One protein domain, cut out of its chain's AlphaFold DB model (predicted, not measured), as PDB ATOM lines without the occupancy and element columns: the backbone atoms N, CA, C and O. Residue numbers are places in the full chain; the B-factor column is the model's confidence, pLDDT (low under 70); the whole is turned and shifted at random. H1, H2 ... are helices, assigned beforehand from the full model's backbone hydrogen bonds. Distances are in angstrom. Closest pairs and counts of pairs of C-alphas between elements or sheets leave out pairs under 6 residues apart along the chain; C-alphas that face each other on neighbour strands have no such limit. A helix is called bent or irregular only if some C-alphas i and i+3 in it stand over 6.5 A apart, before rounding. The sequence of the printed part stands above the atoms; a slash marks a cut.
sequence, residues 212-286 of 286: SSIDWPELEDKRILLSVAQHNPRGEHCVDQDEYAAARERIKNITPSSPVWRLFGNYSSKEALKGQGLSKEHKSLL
ATOM      1  N   SER A 212      97.887  90.736 122.075       89.50
ATOM      2  CA  SER A 212      98.132  89.482 122.794       89.50
ATOM      3  C   SER A 212      98.123  89.696 124.304       89.50
ATOM      4  O   SER A 212      98.725  90.653 124.787       89.50
ATOM      5  N   SER A 213      97.514  88.779 125.063       92.94
ATOM      6  CA  SER A 213      97.597  88.766 126.532       92.94
ATOM      7  C   SER A 213      98.981  88.368 127.060       92.94
ATOM      8  O   SER A 213      99.258  88.534 128.244       92.94
ATOM      9  N   ILE A 214      99.866  87.872 126.187       93.44
ATOM     10  CA  ILE A 214     101.285  87.673 126.505       93.44
ATOM     11  C   ILE A 214     101.976  89.034 126.643       93.44
ATOM     12  O   ILE A 214     102.702  89.257 127.607       93.44
ATOM     13  N   ASP A 215     101.720  89.935 125.690       93.75
ATOM     14  CA  ASP A 215     102.258  91.298 125.670       93.75
ATOM     15  C   ASP A 215     101.560  92.184 126.712       93.75
ATOM     16  O   ASP A 215     102.206  92.909 127.459       93.75
ATOM     17  N   TRP A 216     100.235  92.074 126.799       95.50
ATOM     18  CA  TRP A 216      99.383  92.896 127.656       95.50
ATOM     19  C   TRP A 216      98.499  92.005 128.536       95.50
ATOM     20  O   TRP A 216      97.339  91.756 128.186       95.50
ATOM     21  N   PRO A 217      99.018  91.497 129.670       96.62
ATOM     22  CA  PRO A 217      98.282  90.611 130.574       96.62
ATOM     23  C   PRO A 217      96.914  91.153 131.011       96.62
ATOM     24  O   PRO A 217      95.977  90.390 131.238       96.62
ATOM     25  N   GLU A 218      96.764  92.473 131.073       95.50
ATOM     26  CA  GLU A 218      95.518  93.161 131.402       95.50
ATOM     27  C   GLU A 218      94.388  93.005 130.372       95.50
ATOM     28  O   GLU A 218      93.234  93.319 130.670       95.50
ATOM     29  N   LEU A 219      94.667  92.492 129.170       94.88
ATOM     30  CA  LEU A 219      93.614  92.103 128.226       94.88
ATOM     31  C   LEU A 219      92.767  90.954 128.773       94.88
ATOM     32  O   LEU A 219      91.552  90.937 128.561       94.88
ATOM     33  N   GLU A 220      93.389  90.032 129.510       93.88
ATOM     34  CA  GLU A 220      92.671  88.948 130.175       93.88
ATOM     35  C   GLU A 220      91.846  89.483 131.349       93.88
ATOM     36  O   GLU A 220      90.678  89.127 131.495       93.88
ATOM     37  N   ASP A 221      92.385  90.438 132.112       93.88
ATOM     38  CA  ASP A 221      91.627  91.112 133.172       93.88
ATOM     39  C   ASP A 221      90.422  91.861 132.603       93.88
ATOM     40  O   ASP A 221      89.313  91.731 133.114       93.88
ATOM     41  N   LYS A 222      90.580  92.580 131.484       92.50
ATOM     42  CA  LYS A 222      89.449  93.190 130.771       92.50
ATOM     43  C   LYS A 222      88.402  92.139 130.390       92.50
ATOM     44  O   LYS A 222      87.210  92.396 130.562       92.50
ATOM     45  N   ARG A 223      88.815  90.979 129.869       91.31
ATOM     46  CA  ARG A 223      87.895  89.890 129.503       91.31
ATOM     47  C   ARG A 223      87.112  89.408 130.725       91.31
ATOM     48  O   ARG A 223      85.889  89.298 130.647       91.31
ATOM     49  N   ILE A 224      87.795  89.181 131.844       91.00
ATOM     50  CA  ILE A 224      87.208  88.785 133.131       91.00
ATOM     51  C   ILE A 224      86.195  89.837 133.608       91.00
ATOM     52  O   ILE A 224      85.030  89.513 133.841       91.00
ATOM     53  N   LEU A 225      86.599  91.110 133.663       89.38
ATOM     54  CA  LEU A 225      85.768  92.216 134.151       89.38
ATOM     55  C   LEU A 225      84.496  92.424 133.311       89.38
ATOM     56  O   LEU A 225      83.443  92.746 133.857       89.38
ATOM     57  N   LEU A 226      84.566  92.219 131.991       86.31
ATOM     58  CA  LEU A 226      83.410  92.340 131.093       86.31
ATOM     59  C   LEU A 226      82.483  91.115 131.120       86.31
ATOM     60  O   LEU A 226      81.329  91.211 130.702       86.31
ATOM     61  N   SER A 227      82.960  89.971 131.614       82.12
ATOM     62  CA  SER A 227      82.210  88.709 131.603       82.12
ATOM     63  C   SER A 227      81.290  88.525 132.821       82.12
ATOM     64  O   SER A 227      80.524  87.569 132.854       82.12
ATOM     65  N   VAL A 228      81.292  89.443 133.796       71.25
ATOM     66  CA  VAL A 228      80.511  89.325 135.052       71.25
ATOM     67  C   VAL A 228      78.998  89.248 134.842       71.25
ATOM     68  O   VAL A 228      78.300  88.563 135.589       71.25
ATOM     69  N   ALA A 229      78.474  89.929 133.821       61.91
ATOM     70  CA  ALA A 229      77.047  89.894 133.497       61.91
ATOM     71  C   ALA A 229      76.635  88.633 132.713       61.91
ATOM     72  O   ALA A 229      75.445  88.409 132.480       61.91
ATOM     73  N   GLN A 230      77.602  87.822 132.276       70.69
ATOM     74  CA  GLN A 230      77.341  86.623 131.492       70.69
ATOM     75  C   GLN A 230      77.075  85.442 132.421       70.69
ATOM     76  O   GLN A 230      77.823  85.193 133.368       70.69
ATOM     77  N   HIS A 231      76.005  84.712 132.118       71.25
ATOM     78  CA  HIS A 231      75.674  83.466 132.788       71.25
ATOM     79  C   HIS A 231      75.888  82.307 131.818       71.25
ATOM     80  O   HIS A 231      75.597  82.420 130.623       71.25
ATOM     81  N   ASN A 232      76.394  81.191 132.328       72.12
ATOM     82  CA  ASN A 232      76.495  79.960 131.561       72.12
ATOM     83  C   ASN A 232      75.077  79.382 131.300       72.12
ATOM     84  O   ASN A 232      74.098  79.842 131.893       72.12
ATOM     85  N   PRO A 233      74.921  78.344 130.455       70.44
ATOM     86  CA  PRO A 233      73.614  77.723 130.196       70.44
ATOM     87  C   PRO A 233      72.896  77.151 131.435       70.44
ATOM     88  O   PRO A 233      71.736  76.763 131.333       70.44
ATOM     89  N   ARG A 234      73.573  77.071 132.589       74.56
ATOM     90  CA  ARG A 234      73.026  76.630 133.883       74.56
ATOM     91  C   ARG A 234      72.622  77.802 134.788       74.56
ATOM     92  O   ARG A 234      72.138  77.562 135.886       74.56
ATOM     93  N   GLY A 235      72.790  79.048 134.337       70.62
ATOM     94  CA  GLY A 235      72.450  80.247 135.104       70.62
ATOM     95  C   GLY A 235      73.490  80.644 136.153       70.62
ATOM     96  O   GLY A 235      73.186  81.470 137.005       70.62
ATOM     97  N   GLU A 236      74.699  80.082 136.112       70.31
ATOM     98  CA  GLU A 236      75.806  80.465 137.000       70.31
ATOM     99  C   GLU A 236      76.657  81.551 136.334       70.31
ATOM    100  O   GLU A 236      76.775  81.577 135.106       70.31
ATOM    101  N   HIS A 237      77.284  82.427 137.123       68.56
ATOM    102  CA  HIS A 237      78.219  83.417 136.589       68.56
ATOM    103  C   HIS A 237      79.366  82.734 135.832       68.56
ATOM    104  O   HIS A 237      79.964  81.774 136.314       68.56
ATOM    105  N   CYS A 238      79.704  83.257 134.652       72.62
ATOM    106  CA  CYS A 238      80.822  82.751 133.848       72.62
ATOM    107  C   CYS A 238      82.203  82.996 134.484       72.62
ATOM    108  O   CYS A 238      83.200  82.469 133.993       72.62
ATOM    109  N   VAL A 239      82.273  83.819 135.532       78.19
ATOM    110  CA  VAL A 239      83.497  84.185 136.243       78.19
ATOM    111  C   VAL A 239      83.232  84.113 137.741       78.19
ATOM    112  O   VAL A 239      82.204  84.598 138.216       78.19
ATOM    113  N   ASP A 240      84.178  83.527 138.463       84.19
ATOM    114  CA  ASP A 240      84.193  83.506 139.919       84.19
ATOM    115  C   ASP A 240      84.406  84.912 140.527       84.19
ATOM    116  O   ASP A 240      85.086  85.765 139.953       84.19
ATOM    117  N   GLN A 241      83.818  85.168 141.698       85.00
ATOM    118  CA  GLN A 241      83.889  86.480 142.353       85.00
ATOM    119  C   GLN A 241      85.310  86.826 142.813       85.00
ATOM    120  O   GLN A 241      85.707  87.989 142.705       85.00
ATOM    121  N   ASP A 242      86.087  85.836 143.260       89.56
ATOM    122  CA  ASP A 242      87.469  86.055 143.692       89.56
ATOM    123  C   ASP A 242      88.359  86.418 142.498       89.56
ATOM    124  O   ASP A 242      89.141  87.368 142.566       89.56
ATOM    125  N   GLU A 243      88.174  85.749 141.356       90.19
ATOM    126  CA  GLU A 243      88.898  86.079 140.123       90.19
ATOM    127  C   GLU A 243      88.520  87.468 139.589       90.19
ATOM    128  O   GLU A 243      89.381  88.219 139.127       90.19
ATOM    129  N   TYR A 244      87.248  87.863 139.706       89.56
ATOM    130  CA  TYR A 244      86.821  89.222 139.377       89.56
ATOM    131  C   TYR A 244      87.476  90.272 140.285       89.56
ATOM    132  O   TYR A 244      87.956  91.301 139.797       89.56
ATOM    133  N   ALA A 245      87.517  90.025 141.597       91.25
ATOM    134  CA  ALA A 245      88.175  90.911 142.550       91.25
ATOM    135  C   ALA A 245      89.681  91.020 142.257       91.25
ATOM    136  O   ALA A 245      90.218  92.128 142.204       91.25
ATOM    137  N   ALA A 246      90.343  89.897 141.971       93.38
ATOM    138  CA  ALA A 246      91.753  89.866 141.607       93.38
ATOM    139  C   ALA A 246      92.028  90.633 140.302       93.38
ATOM    140  O   ALA A 246      92.930  91.470 140.260       93.38
ATOM    141  N   ALA A 247      91.218  90.429 139.258       93.00
ATOM    142  CA  ALA A 247      91.327  91.173 138.001       93.00
ATOM    143  C   ALA A 247      91.131  92.683 138.202       93.00
ATOM    144  O   ALA A 247      91.830  93.497 137.595       93.00
ATOM    145  N   ARG A 248      90.214  93.072 139.096       92.75
ATOM    146  CA  ARG A 248      89.961  94.475 139.441       92.75
ATOM    147  C   ARG A 248      91.130  95.133 140.171       92.75
ATOM    148  O   ARG A 248      91.335  96.330 139.995       92.75
ATOM    149  N   GLU A 249      91.889  94.393 140.968       94.12
ATOM    150  CA  GLU A 249      93.120  94.916 141.566       94.12
ATOM    151  C   GLU A 249      94.253  94.972 140.535       94.12
ATOM    152  O   GLU A 249      94.910  96.003 140.389       94.12
ATOM    153  N   ARG A 250      94.422  93.920 139.724       94.81
ATOM    154  CA  ARG A 250      95.461  93.865 138.682       94.81
ATOM    155  C   ARG A 250      95.318  94.962 137.621       94.81
ATOM    156  O   ARG A 250      96.333  95.495 137.178       94.81
ATOM    157  N   ILE A 251      94.092  95.349 137.244       94.19
ATOM    158  CA  ILE A 251      93.843  96.393 136.227       94.19
ATOM    159  C   ILE A 251      94.302  97.791 136.663       94.19
ATOM    160  O   ILE A 251      94.421  98.689 135.832       94.19
ATOM    161  N   LYS A 252      94.559  98.005 137.958       92.69
ATOM    162  CA  LYS A 252      95.089  99.280 138.458       92.69
ATOM    163  C   LYS A 252      96.578  99.440 138.151       92.69
ATOM    164  O   LYS A 252      97.064 100.566 138.099       92.69
ATOM    165  N   ASN A 253      97.286  98.338 137.910       94.19
ATOM    166  CA  ASN A 253      98.711  98.324 137.600       94.19
ATOM    167  C   ASN A 253      98.948  98.176 136.084       94.19
ATOM    168  O   ASN A 253      99.427  97.144 135.611       94.19
ATOM    169  N   ILE A 254      98.566  99.205 135.322       95.25
ATOM    170  CA  ILE A 254      98.754  99.307 133.865       95.25
ATOM    171  C   ILE A 254      99.388 100.658 133.515       95.25
ATOM    172  O   ILE A 254      99.299 101.600 134.298       95.25
ATOM    173  N   THR A 255     100.007 100.771 132.341       94.81
ATOM    174  CA  THR A 255     100.645 102.016 131.870       94.81
ATOM    175  C   THR A 255      99.794 102.728 130.814       94.81
ATOM    176  O   THR A 255      98.912 102.103 130.213       94.81
ATOM    177  N   PRO A 256     100.088 104.008 130.510       93.50
ATOM    178  CA  PRO A 256      99.561 104.711 129.339       93.50
ATOM    179  C   PRO A 256      99.688 103.972 128.001       93.50
ATOM    180  O   PRO A 256      98.834 104.154 127.133       93.50
ATOM    181  N   SER A 257     100.694 103.108 127.837       92.31
ATOM    182  CA  SER A 257     100.852 102.278 126.634       92.31
ATOM    183  C   SER A 257      99.824 101.160 126.510       92.31
ATOM    184  O   SER A 257      99.650 100.598 125.426       92.31
ATOM    185  N   SER A 258      99.156 100.811 127.610       93.25
ATOM    186  CA  SER A 258      98.217  99.702 127.652       93.25
ATOM    187  C   SER A 258      97.082  99.881 126.635       93.25
ATOM    188  O   SER A 258      96.420 100.927 126.613       93.25
ATOM    189  N   PRO A 259      96.731  98.841 125.856       93.12
ATOM    190  CA  PRO A 259      95.583  98.875 124.957       93.12
ATOM    191  C   PRO A 259      94.250  99.185 125.641       93.12
ATOM    192  O   PRO A 259      93.291  99.615 124.997       93.12
ATOM    193  N   VAL A 260      94.166  98.941 126.949       92.62
ATOM    194  CA  VAL A 260      92.956  99.160 127.743       92.62
ATOM    195  C   VAL A 260      93.055 100.407 128.621       92.62
ATOM    196  O   VAL A 260      92.133 100.680 129.392       92.62
ATOM    197  N   TRP A 261      94.106 101.219 128.449       92.06
ATOM    198  CA  TRP A 261      94.317 102.461 129.193       92.06
ATOM    199  C   TRP A 261      93.129 103.421 129.087       92.06
ATOM    200  O   TRP A 261      92.681 103.969 130.088       92.06
ATOM    201  N   ARG A 262      92.523 103.578 127.903       89.38
ATOM    202  CA  ARG A 262      91.344 104.457 127.742       89.38
ATOM    203  C   ARG A 262      90.142 104.023 128.585       89.38
ATOM    204  O   ARG A 262      89.329 104.862 128.959       89.38
ATOM    205  N   LEU A 263      90.018 102.727 128.861       88.12
ATOM    206  CA  LEU A 263      88.919 102.171 129.648       88.12
ATOM    207  C   LEU A 263      89.237 102.191 131.146       88.12
ATOM    208  O   LEU A 263      88.360 102.504 131.950       88.12
ATOM    209  N   PHE A 264      90.481 101.876 131.518       88.31
ATOM    210  CA  PHE A 264      90.839 101.601 132.910       88.31
ATOM    211  C   PHE A 264      91.932 102.499 133.508       88.31
ATOM    212  O   PHE A 264      92.148 102.465 134.715       88.31
ATOM    213  N   GLY A 265      92.566 103.376 132.731       80.75
ATOM    214  CA  GLY A 265      93.668 104.238 133.182       80.75
ATOM    215  C   GLY A 265      93.285 105.199 134.310       80.75
ATOM    216  O   GLY A 265      94.102 105.520 135.174       80.75
ATOM    217  N   ASN A 266      92.005 105.576 134.394       78.00
ATOM    218  CA  ASN A 266      91.466 106.366 135.505       78.00
ATOM    219  C   ASN A 266      91.445 105.606 136.846       78.00
ATOM    220  O   ASN A 266      91.389 106.242 137.898       78.00
ATOM    221  N   TYR A 267      91.434 104.270 136.837       70.25
ATOM    222  CA  TYR A 267      91.553 103.468 138.060       70.25
ATOM    223  C   TYR A 267      93.002 103.431 138.551       70.25
ATOM    224  O   TYR A 267      93.221 103.515 139.755       70.25
ATOM    225  N   SER A 268      93.966 103.401 137.628       60.41
ATOM    226  CA  SER A 268      95.401 103.437 137.930       60.41
ATOM    227  C   SER A 268      95.838 104.782 138.536       60.41
ATOM    228  O   SER A 268      96.476 104.843 139.585       60.41
ATOM    229  N   SER A 269      95.392 105.897 137.951       54.56
ATOM    230  CA  SER A 269      95.798 107.253 138.368       54.56
ATOM    231  C   SER A 269      95.111 107.772 139.647       54.56
ATOM    232  O   SER A 269      95.653 108.637 140.335       54.56
ATOM    233  N   LYS A 270      93.943 107.234 140.035       42.75
ATOM    234  CA  LYS A 270      93.235 107.639 141.271       42.75
ATOM    235  C   LYS A 270      93.881 107.132 142.566       42.75
ATOM    236  O   LYS A 270      93.641 107.735 143.613       42.75
ATOM    237  N   GLU A 271      94.666 106.058 142.520       42.91
ATOM    238  CA  GLU A 271      95.381 105.535 143.695       42.91
ATOM    239  C   GLU A 271      96.796 106.118 143.827       42.91
ATOM    240  O   GLU A 271      97.217 106.403 144.949       42.91
ATOM    241  N   ALA A 272      97.460 106.460 142.714       41.38
ATOM    242  CA  ALA A 272      98.715 107.225 142.730       41.38
ATOM    243  C   ALA A 272      98.570 108.570 143.482       41.38
ATOM    244  O   ALA A 272      99.422 108.937 144.289       41.38
ATOM    245  N   LEU A 273      97.420 109.242 143.331       32.97
ATOM    246  CA  LEU A 273      97.080 110.490 144.036       32.97
ATOM    247  C   LEU A 273      96.703 110.314 145.522       32.97
ATOM    248  O   LEU A 273      96.541 111.305 146.231       32.97
ATOM    249  N   LYS A 274      96.522 109.080 146.012       34.38
ATOM    250  CA  LYS A 274      96.326 108.800 147.448       34.38
ATOM    251  C   LYS A 274      97.617 108.377 148.151       34.38
ATOM    252  O   LYS A 274      97.719 108.588 149.354       34.38
ATOM    253  N   GLY A 275      98.575 107.796 147.424       38.50
ATOM    254  CA  GLY A 275      99.881 107.381 147.952       38.50
ATOM    255  C   GLY A 275     100.943 108.484 147.967       38.50
ATOM    256  O   GLY A 275     101.905 108.393 148.722       38.50
ATOM    257  N   GLN A 276     100.758 109.548 147.184       34.66
ATOM    258  CA  GLN A 276     101.603 110.740 147.185       34.66
ATOM    259  C   GLN A 276     100.737 111.918 147.619       34.66
ATOM    260  O   GLN A 276      99.842 112.316 146.881       34.66
ATOM    261  N   GLY A 277     100.941 112.446 148.827       33.06
ATOM    262  CA  GLY A 277     100.182 113.575 149.374       33.06
ATOM    263  C   GLY A 277     100.361 114.872 148.578       33.06
ATOM    264  O   GLY A 277     101.002 115.804 149.052       33.06
ATOM    265  N   LEU A 278      99.781 114.946 147.382       32.47
ATOM    266  CA  LEU A 278      99.812 116.102 146.501       32.47
ATOM    267  C   LEU A 278      98.409 116.696 146.405       32.47
ATOM    268  O   LEU A 278      97.434 116.059 145.999       32.47
ATOM    269  N   SER A 279      98.316 117.935 146.881       30.45
ATOM    270  CA  SER A 279      97.078 118.693 146.964       30.45
ATOM    271  C   SER A 279      96.526 119.030 145.578       30.45
ATOM    272  O   SER A 279      97.249 119.139 144.591       30.45
ATOM    273  N   LYS A 280      95.203 119.179 145.537       33.78
ATOM    274  CA  LYS A 280      94.376 119.464 144.366       33.78
ATOM    275  C   LYS A 280      94.813 120.745 143.647       33.78
ATOM    276  O   LYS A 280      94.316 121.802 143.995       33.78
ATOM    277  N   GLU A 281      95.609 120.640 142.592       34.81
ATOM    278  CA  GLU A 281      95.680 121.667 141.544       34.81
ATOM    279  C   GLU A 281      96.410 121.110 140.315       34.81
ATOM    280  O   GLU A 281      97.594 121.328 140.144       34.81
ATOM    281  N   HIS A 282      95.716 120.324 139.486       33.84
ATOM    282  CA  HIS A 282      96.084 120.045 138.085       33.84
ATOM    283  C   HIS A 282      94.840 119.513 137.358       33.84
ATOM    284  O   HIS A 282      94.721 118.346 136.998       33.84
ATOM    285  N   LYS A 283      93.826 120.377 137.236       32.75
ATOM    286  CA  LYS A 283      92.587 120.090 136.490       32.75
ATOM    287  C   LYS A 283      92.431 120.918 135.216       32.75
ATOM    288  O   LYS A 283      91.336 121.002 134.679       32.75
ATOM    289  N   SER A 284      93.507 121.504 134.712       33.62
ATOM    290  CA  SER A 284      93.462 122.251 133.460       33.62
ATOM    291  C   SER A 284      94.653 121.873 132.604       33.62
ATOM    292  O   SER A 284      95.689 122.514 132.722       33.62
ATOM    293  N   LEU A 285      94.484 120.812 131.807       31.56
ATOM    294  CA  LEU A 285      94.983 120.632 130.432       31.56
ATOM    295  C   LEU A 285      94.895 119.139 130.060       31.56
ATOM    296  O   LEU A 285      95.885 118.416 130.071       31.56
ATOM    297  N   LEU A 286      93.671 118.697 129.763       34.66
ATOM    298  CA  LEU A 286      93.349 117.606 128.837       34.66
ATOM    299  C   LEU A 286      92.157 118.068 128.000       34.66
ATOM    300  O   LEU A 286      91.218 118.627 128.616       34.66
TER     301      LEU A 286
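This is residues 212 to 286 of the 286 residues of an uncharacterized protein of Fusarium sporotrichioides (UniProt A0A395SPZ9). The longest helix, H3, lies beyond one end of a small helical hairpin of H1 and H2, and from its far end residues 273 to 286 stick out as a tail. At the other end of the long axis, the loop of residues 227 to 240 joins H1 to H2, and loop and tail together make much of the length. The printed part has 75 residues with three named helices, in the order H1, H2, H3, and no named strand; the class is all helix, though under half of the residues, 34, are in named elements. The whole is loose, with a radius of gyration of the C-alphas of 15.4 A and spans of 51 by 24 by 20 A.

H3, residues 261 to 275, is irregular, with C-alphas 263 and 266 7.6 A apart. H2, residues 241 to 250, and H3 are near each other, with 5 pairs of C-alphas within 10 A. H1, residues 218 to 226, touches H2; the closest C-alphas, those of Asp 221 and Ala 247, are 4.8 A apart. They form a helical hairpin, running opposite ways at a steep tilt of 42 degrees. H1 and H3 are apart. In H1 and H2 every O i to N i+4 pair is within hydrogen-bond range; in H3 4 of 11 are, beside 5 of 12 O i to N i+3 pairs.

H3 is 20.2 A from first to last C-alpha, from Trp 261 at (94.317, 102.461, 129.193) to Gly 275 at (99.881, 107.381, 147.952). H2 measures 14.2 A and H1 12.1 A, with C-alpha 218 at (95.518, 93.161, 131.402).

The two C-alphas farthest apart, those of Arg 234 and Glu 281, are 51.0 A apart. Without residues 273 to 286, which stand free, the body spans 39 by 25 by 16 A. The link from H1 to H2 is long, with 14 residues; that from H2 to H3 is short. The printed part has no cut. Its mean pLDDT is 74.1, with residues 229, 237 and 268 to 286 under 70.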